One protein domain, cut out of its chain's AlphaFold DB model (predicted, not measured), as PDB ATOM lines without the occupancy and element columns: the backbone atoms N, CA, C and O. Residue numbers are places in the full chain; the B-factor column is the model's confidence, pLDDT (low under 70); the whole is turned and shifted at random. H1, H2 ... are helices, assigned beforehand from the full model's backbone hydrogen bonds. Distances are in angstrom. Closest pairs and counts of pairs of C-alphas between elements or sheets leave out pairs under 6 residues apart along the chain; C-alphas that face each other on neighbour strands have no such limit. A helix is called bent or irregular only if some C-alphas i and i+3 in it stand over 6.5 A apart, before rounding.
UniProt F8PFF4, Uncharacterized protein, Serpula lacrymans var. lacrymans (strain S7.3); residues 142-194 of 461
ATOM      1  N   ALA A 142       5.383 -39.745 -18.515       75.69
ATOM      2  CA  ALA A 142       5.078 -38.631 -19.413       75.69
ATOM      3  C   ALA A 142       3.664 -38.083 -19.175       75.69
ATOM      4  O   ALA A 142       3.480 -36.872 -19.054       75.69
ATOM      5  N   ILE A 143       2.676 -38.971 -19.011       74.75
ATOM      6  CA  ILE A 143       1.317 -38.568 -18.642       74.75
ATOM      7  C   ILE A 143       1.312 -37.925 -17.254       74.75
ATOM      8  O   ILE A 143       0.737 -36.858 -17.112       74.75
ATOM      9  N   CYS A 144       1.996 -38.476 -16.251       75.69
ATOM     10  CA  CYS A 144       2.098 -37.843 -14.931       75.69
ATOM     11  C   CYS A 144       2.665 -36.409 -15.007       75.69
ATOM     12  O   CYS A 144       2.097 -35.481 -14.432       75.69
ATOM     13  N   SER A 145       3.766 -36.219 -15.739       70.06
ATOM     14  CA  SER A 145       4.481 -34.941 -15.837       70.06
ATOM     15  C   SER A 145       3.759 -33.891 -16.679       70.06
ATOM     16  O   SER A 145       3.909 -32.705 -16.409       70.06
ATOM     17  N   ILE A 146       2.985 -34.302 -17.685       68.00
ATOM     18  CA  ILE A 146       2.194 -33.386 -18.517       68.00
ATOM     19  C   ILE A 146       0.838 -33.099 -17.857       68.00
ATOM     20  O   ILE A 146       0.394 -31.957 -17.817       68.00
ATOM     21  N   PHE A 147       0.174 -34.121 -17.318       64.06
ATOM     22  CA  PHE A 147      -1.184 -34.003 -16.788       64.06
ATOM     23  C   PHE A 147      -1.230 -33.194 -15.485       64.06
ATOM     24  O   PHE A 147      -2.099 -32.338 -15.339       64.06
ATOM     25  N   SER A 148      -0.268 -33.406 -14.575       59.62
ATOM     26  CA  SER A 148      -0.285 -32.782 -13.245       59.62
ATOM     27  C   SER A 148      -0.134 -31.249 -13.251       59.62
ATOM     28  O   SER A 148      -0.870 -30.624 -12.496       59.62
ATOM     29  N   PRO A 149       0.750 -30.611 -14.045       58.34
ATOM     30  CA  PRO A 149       0.867 -29.148 -14.054       58.34
ATOM     31  C   PRO A 149       0.049 -28.437 -15.148       58.34
ATOM     32  O   PRO A 149      -0.349 -27.296 -14.943       58.34
ATOM     33  N   LEU A 150      -0.200 -29.055 -16.314       57.47
ATOM     34  CA  LEU A 150      -0.717 -28.320 -17.487       57.47
ATOM     35  C   LEU A 150      -2.227 -28.442 -17.711       57.47
ATOM     36  O   LEU A 150      -2.805 -27.540 -18.311       57.47
ATOM     37  N   PHE A 151      -2.869 -29.539 -17.294       57.78
ATOM     38  CA  PHE A 151      -4.233 -29.847 -17.756       57.78
ATOM     39  C   PHE A 151      -5.318 -29.893 -16.685       57.78
ATOM     40  O   PHE A 151      -6.482 -29.721 -17.058       57.78
ATOM     41  N   ASP A 152      -4.951 -30.078 -15.413       55.78
ATOM     42  CA  ASP A 152      -5.872 -29.951 -14.275       55.78
ATOM     43  C   ASP A 152      -5.702 -28.616 -13.518       55.78
ATOM     44  O   ASP A 152      -6.680 -28.101 -12.985       55.78
ATOM     45  N   PHE A 153      -4.503 -28.014 -13.512       50.72
ATOM     46  CA  PHE A 153      -4.258 -26.709 -12.865       50.72
ATOM     47  C   PHE A 153      -4.604 -25.505 -13.750       50.72
ATOM     48  O   PHE A 153      -4.963 -24.447 -13.241       50.72
ATOM     49  N   ILE A 154      -4.509 -25.655 -15.074       56.38
ATOM     50  CA  ILE A 154      -4.835 -24.601 -16.038       56.38
ATOM     51  C   ILE A 154      -5.995 -25.107 -16.894       56.38
ATOM     52  O   ILE A 154      -5.860 -26.089 -17.628       56.38
ATOM     53  N   SER A 155      -7.142 -24.435 -16.805       61.22
ATOM     54  CA  SER A 155      -8.331 -24.711 -17.620       61.22
ATOM     55  C   SER A 155      -8.091 -24.330 -19.086       61.22
ATOM     56  O   SER A 155      -8.586 -23.319 -19.572       61.22
ATOM     57  N   LEU A 156      -7.285 -25.124 -19.790       70.56
ATOM     58  CA  LEU A 156      -6.997 -24.945 -21.211       70.56
ATOM     59  C   LEU A 156      -8.127 -25.514 -22.072       70.56
ATOM     60  O   LEU A 156      -8.631 -26.610 -21.814       70.56
ATOM     61  N   PHE A 157      -8.476 -24.806 -23.144       76.12
ATOM     62  CA  PHE A 157      -9.414 -25.301 -24.152       76.12
ATOM     63  C   PHE A 157      -8.821 -26.470 -24.937       76.12
ATOM     64  O   PHE A 157      -7.604 -26.567 -25.102       76.12
ATOM     65  N   TYR A 158      -9.680 -27.329 -25.493       79.75
ATOM     66  CA  TYR A 158      -9.267 -28.503 -26.272       79.75
ATOM     67  C   TYR A 158      -8.231 -28.166 -27.358       79.75
ATOM     68  O   TYR A 158      -7.202 -28.834 -27.451       79.75
ATOM     69  N   ALA A 159      -8.456 -27.085 -28.114       82.56
ATOM     70  CA  ALA A 159      -7.531 -26.622 -29.148       82.56
ATOM     71  C   ALA A 159      -6.143 -26.290 -28.576       82.56
ATOM     72  O   ALA A 159      -5.135 -26.752 -29.101       82.56
ATOM     73  N   GLN A 160      -6.087 -25.578 -27.446       84.00
ATOM     74  CA  GLN A 160      -4.829 -25.250 -26.769       84.00
ATOM     75  C   GLN A 160      -4.117 -26.516 -26.279       84.00
ATOM     76  O   GLN A 160      -2.907 -26.646 -26.458       84.00
ATOM     77  N   LYS A 161      -4.866 -27.477 -25.716       82.06
ATOM     78  CA  LYS A 161      -4.308 -28.777 -25.314       82.06
ATOM     79  C   LYS A 161      -3.713 -29.516 -26.515       82.06
ATOM     80  O   LYS A 161      -2.621 -30.063 -26.395       82.06
ATOM     81  N   SER A 162      -4.391 -29.497 -27.666       84.38
ATOM     82  CA  SER A 162      -3.885 -30.095 -28.908       84.38
ATOM     83  C   SER A 162      -2.581 -29.450 -29.349       84.38
ATOM     84  O   SER A 162      -1.589 -30.154 -29.507       84.38
ATOM     85  N   THR A 163      -2.551 -28.120 -29.459       86.38
ATOM     86  CA  THR A 163      -1.376 -27.382 -29.937       86.38
ATOM     87  C   THR A 163      -0.145 -27.637 -29.072       86.38
ATOM     88  O   THR A 163       0.946 -27.830 -29.600       86.38
ATOM     89  N   ILE A 164      -0.309 -27.708 -27.748       84.56
ATOM     90  CA  ILE A 164       0.793 -28.028 -26.828       84.56
ATOM     91  C   ILE A 164       1.359 -29.426 -27.113       84.56
ATOM     92  O   ILE A 164       2.576 -29.611 -27.133       84.56
ATOM     93  N   LEU A 165       0.493 -30.412 -27.360       84.88
ATOM     94  CA  LEU A 165       0.922 -31.772 -27.693       84.88
ATOM     95  C   LEU A 165       1.528 -31.861 -29.099       84.88
ATOM     96  O   LEU A 165       2.448 -32.648 -29.309       84.88
ATOM     97  N   ASP A 166       1.033 -31.067 -30.051       86.56
ATOM     98  CA  ASP A 166       1.599 -30.958 -31.397       86.56
ATOM     99  C   ASP A 166       3.023 -30.385 -31.327       86.56
ATOM    100  O   ASP A 166       3.954 -30.979 -31.865       86.56
ATOM    101  N   TRP A 167       3.233 -29.311 -30.560       86.75
ATOM    102  CA  TRP A 167       4.567 -28.759 -30.309       86.75
ATOM    103  C   TRP A 167       5.497 -29.752 -29.614       86.75
ATOM    104  O   TRP A 167       6.662 -29.867 -29.991       86.75
ATOM    105  N   ALA A 168       5.003 -30.510 -28.633       84.69
ATOM    106  CA  ALA A 168       5.797 -31.552 -27.985       84.69
ATOM    107  C   ALA A 168       6.267 -32.621 -28.992       84.69
ATOM    108  O   ALA A 168       7.418 -33.067 -28.926       84.69
ATOM    109  N   ARG A 169       5.407 -32.992 -29.952       85.06
ATOM    110  CA  ARG A 169       5.748 -33.925 -31.036       85.06
ATOM    111  C   ARG A 169       6.796 -33.346 -31.987       85.06
ATOM    112  O   ARG A 169       7.770 -34.033 -32.276       85.06
ATOM    113  N   GLU A 170       6.653 -32.087 -32.396       89.75
ATOM    114  CA  GLU A 170       7.631 -31.396 -33.257       89.75
ATOM    115  C   GLU A 170       9.017 -31.269 -32.601       89.75
ATOM    116  O   GLU A 170      10.053 -31.374 -33.257       89.75
ATOM    117  N   LEU A 171       9.059 -31.119 -31.274       87.12
ATOM    118  CA  LEU A 171      10.302 -31.098 -30.500       87.12
ATOM    119  C   LEU A 171      10.932 -32.491 -30.301       87.12
ATOM    120  O   LEU A 171      11.918 -32.613 -29.574       87.12
ATOM    121  N   ASN A 172      10.401 -33.537 -30.947       82.44
ATOM    122  CA  ASN A 172      10.855 -34.927 -30.836       82.44
ATOM    123  C   ASN A 172      10.905 -35.439 -29.386       82.44
ATOM    124  O   ASN A 172      11.768 -36.247 -29.029       82.44
ATOM    125  N   THR A 173       9.989 -34.970 -28.530       79.56
ATOM    126  CA  THR A 173       9.872 -35.523 -27.177       79.56
ATOM    127  C   THR A 173       9.365 -36.965 -27.237       79.56
ATOM    128  O   THR A 173       8.518 -37.325 -28.056       79.56
ATOM    129  N   LEU A 174       9.933 -37.823 -26.392       75.38
ATOM    130  CA  LEU A 174       9.548 -39.230 -26.312       75.38
ATOM    131  C   LEU A 174       8.258 -39.375 -25.492       75.38
ATOM    132  O   LEU A 174       8.084 -38.686 -24.491       75.38
ATOM    133  N   ASP A 175       7.403 -40.323 -25.886       77.38
ATOM    134  CA  ASP A 175       6.190 -40.724 -25.148       77.38
ATOM    135  C   ASP A 175       5.127 -39.613 -24.990       77.38
ATOM    136  O   ASP A 175       4.502 -39.485 -23.938       77.38
ATOM    137  N   VAL A 176       4.904 -38.800 -26.034       82.38
ATOM    138  CA  VAL A 176       3.836 -37.782 -26.025       82.38
ATOM    139  C   VAL A 176       2.459 -38.455 -26.042       82.38
ATOM    140  O   VAL A 176       2.128 -39.136 -27.019       82.38
ATOM    141  N   PRO A 177       1.617 -38.233 -25.020       82.75
ATOM    142  CA  PRO A 177       0.292 -38.827 -24.971       82.75
ATOM    143  C   PRO A 177      -0.668 -38.173 -25.964       82.75
ATOM    144  O   PRO A 177      -0.573 -36.987 -26.283       82.75
ATOM    145  N   SER A 178      -1.655 -38.944 -26.421       83.88
ATOM    146  CA  SER A 178      -2.785 -38.399 -27.177       83.88
ATOM    147  C   SER A 178      -3.793 -37.713 -26.249       83.88
ATOM    148  O   SER A 178      -3.912 -38.068 -25.074       83.88
ATOM    149  N   LEU A 179      -4.590 -36.778 -26.781       82.12
ATOM    150  CA  LEU A 179      -5.688 -36.153 -26.024       82.12
ATOM    151  C   LEU A 179      -6.666 -37.192 -25.464       82.12
ATOM    152  O   LEU A 179      -7.079 -37.089 -24.313       82.12
ATOM    153  N   ASN A 180      -6.957 -38.241 -26.235       83.81
ATOM    154  CA  ASN A 180      -7.804 -39.344 -25.786       83.81
ATOM    155  C   ASN A 180      -7.181 -40.102 -24.606       83.81
ATOM    156  O   ASN A 180      -7.882 -40.456 -23.661       83.81
ATOM    157  N   ALA A 181      -5.862 -40.339 -24.618       82.88
ATOM    158  CA  ALA A 181      -5.175 -40.974 -23.493       82.88
ATOM    159  C   ALA A 181      -5.255 -40.108 -22.225       82.88
ATOM    160  O   ALA A 181      -5.469 -40.637 -21.132       82.88
ATOM    161  N   LEU A 182      -5.148 -38.785 -22.371       80.31
ATOM    162  CA  LEU A 182      -5.298 -37.828 -21.274       80.31
ATOM    163  C   LEU A 182      -6.733 -37.824 -20.721       80.31
ATOM    164  O   LEU A 182      -6.914 -37.960 -19.515       80.31
ATOM    165  N   GLN A 183      -7.754 -37.760 -21.579       81.31
ATOM    166  CA  GLN A 183      -9.166 -37.822 -21.169       81.31
ATOM    167  C   GLN A 183      -9.513 -39.143 -20.467       81.31
ATOM    168  O   GLN A 183     -10.137 -39.138 -19.406       81.31
ATOM    169  N   ASN A 184      -9.057 -40.273 -21.012       84.44
ATOM    170  CA  ASN A 184      -9.248 -41.585 -20.393       84.44
ATOM    171  C   ASN A 184      -8.548 -41.668 -19.031       84.44
ATOM    172  O   ASN A 184      -9.113 -42.198 -18.079       84.44
ATOM    173  N   THR A 185      -7.343 -41.105 -18.913       83.25
ATOM    174  CA  THR A 185      -6.636 -41.019 -17.627       83.25
ATOM    175  C   THR A 185      -7.419 -40.166 -16.631       83.25
ATOM    176  O   THR A 185      -7.596 -40.588 -15.491       83.25
ATOM    177  N   GLN A 186      -7.967 -39.024 -17.060       80.75
ATOM    178  CA  GLN A 186      -8.814 -38.178 -16.216       80.75
ATOM    179  C   GLN A 186     -10.036 -38.934 -15.696       80.75
ATOM    180  O   GLN A 186     -10.352 -38.861 -14.510       80.75
ATOM    181  N   LYS A 187     -10.717 -39.673 -16.579       83.81
ATOM    182  CA  LYS A 187     -11.876 -40.494 -16.225       83.81
ATOM    183  C   LYS A 187     -11.493 -41.564 -15.201       83.81
ATOM    184  O   LYS A 187     -12.126 -41.643 -14.155       83.81
ATOM    185  N   ASN A 188     -10.404 -42.292 -15.441       85.62
ATOM    186  CA  ASN A 188      -9.907 -43.316 -14.521       85.62
ATOM    187  C   ASN A 188      -9.552 -42.739 -13.138       85.62
ATOM    188  O   ASN A 188      -9.861 -43.347 -12.117       85.62
ATOM    189  N   ILE A 189      -8.917 -41.561 -13.082       83.19
ATOM    190  CA  ILE A 189      -8.585 -40.892 -11.813       83.19
ATOM    191  C   ILE A 189      -9.859 -40.437 -11.093       83.19
ATOM    192  O   ILE A 189      -9.972 -40.636  -9.885       83.19
ATOM    193  N   LYS A 190     -10.838 -39.881 -11.818       83.19
ATOM    194  CA  LYS A 190     -12.147 -39.503 -11.258       83.19
ATOM    195  C   LYS A 190     -12.914 -40.710 -10.720       83.19
ATOM    196  O   LYS A 190     -13.558 -40.591  -9.686       83.19
ATOM    197  N   GLU A 191     -12.832 -41.863 -11.376       87.31
ATOM    198  CA  GLU A 191     -13.424 -43.114 -10.887       87.31
ATOM    199  C   GLU A 191     -12.707 -43.641  -9.634       87.31
ATOM    200  O   GLU A 191     -13.354 -44.154  -8.726       87.31
ATOM    201  N   LEU A 192     -11.381 -43.481  -9.556       85.50
ATOM    202  CA  LEU A 192     -10.573 -43.955  -8.429       85.50
ATOM    203  C   LEU A 192     -10.702 -43.071  -7.177       85.50
ATOM    204  O   LEU A 192     -10.816 -43.584  -6.068       85.50
ATOM    205  N   VAL A 193     -10.625 -41.748  -7.349       81.12
ATOM    206  CA  VAL A 193     -10.566 -40.758  -6.254       81.12
ATOM    207  C   VAL A 193     -11.937 -40.126  -5.980       81.12
ATOM    208  O   VAL A 193     -12.152 -39.529  -4.924       81.12
ATOM    209  N   GLY A 194     -12.877 -40.265  -6.914       83.62
ATOM    210  CA  GLY A 194     -14.182 -39.616  -6.885       83.62
ATOM    211  C   GLY A 194     -14.163 -38.204  -7.476       83.62
ATOM    212  O   GLY A 194     -13.129 -37.534  -7.546       83.62
TER     213      GLY A 194
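This is residues 142 to 194 of the 461 residues of an uncharacterized protein of Serpula lacrymans var. lacrymans (strain S7.3) (UniProt F8PFF4). Look for a wide, open V made by the two longer helices, H2 and H3, which come near each other between the first half of H2 and the start of H3; the shorter helix H1 sits over the opening of the V, nearly square to H3 and near its first turns. The far half of H3 sticks out with residues 187 to 194, and the helices have few contacts with each other. The printed part has 53 residues, with three named helices in the order H1, H2, H3 and no named strand, and its class is all helix. The whole is compact, with a radius of gyration of the C-alphas of 11.2 A, yet elongated, spanning 35 by 21 by 17 A.

Find C-alpha 142 at (5.078, -38.631, -19.413); there H1 begins, and it takes in residues 142 to 150, 12.0 A from first to last C-alpha. H1 is neither bent nor irregular, but only just: C-alphas 146 and 149 are 6.3 A apart. After the 7 residues between H1 and H2, go to C-alpha 158 at (-9.267, -28.503, -26.272), where H2 begins; it takes in residues 158 to 170 and is 18.5 A from first to last C-alpha. H3, the longest helix, takes in residues 179 to 193 over 20.9 A, and you find its last C-alpha at (-10.566, -40.758, -6.254).

Start from H1 and look across to H3: the two are close but not clearly touching, and their closest C-alphas, those of Ile 143 and Leu 182, are 7.2 A apart. Their lines are about perpendicular, at 80 degrees. H1 and H2 are apart, though they follow each other in the chain. H2 and H3 are close but not clearly touching, and their closest C-alphas, those of Ser 162 and Leu 179, are 6.9 A apart. They run opposite ways at a steep tilt of 63 degrees. Along the backbones of H2 and H3, each O i to N i+4 pair is within hydrogen-bond range; in H1, 4 of 5 are.

The two C-alphas farthest apart, those of Glu 170 and Gly 194, are 35.2 A apart. Without residues 187 to 194, of which 187 to 193 belong to H3, the body spans 25 by 19 by 18 A. The printed part has no cut, and both links, H1 to H2 with 7 residues and H2 to H3 with 8, are short. The mean pLDDT of the printed part is 77.7; look at residues 146 to 155 for the values under 70.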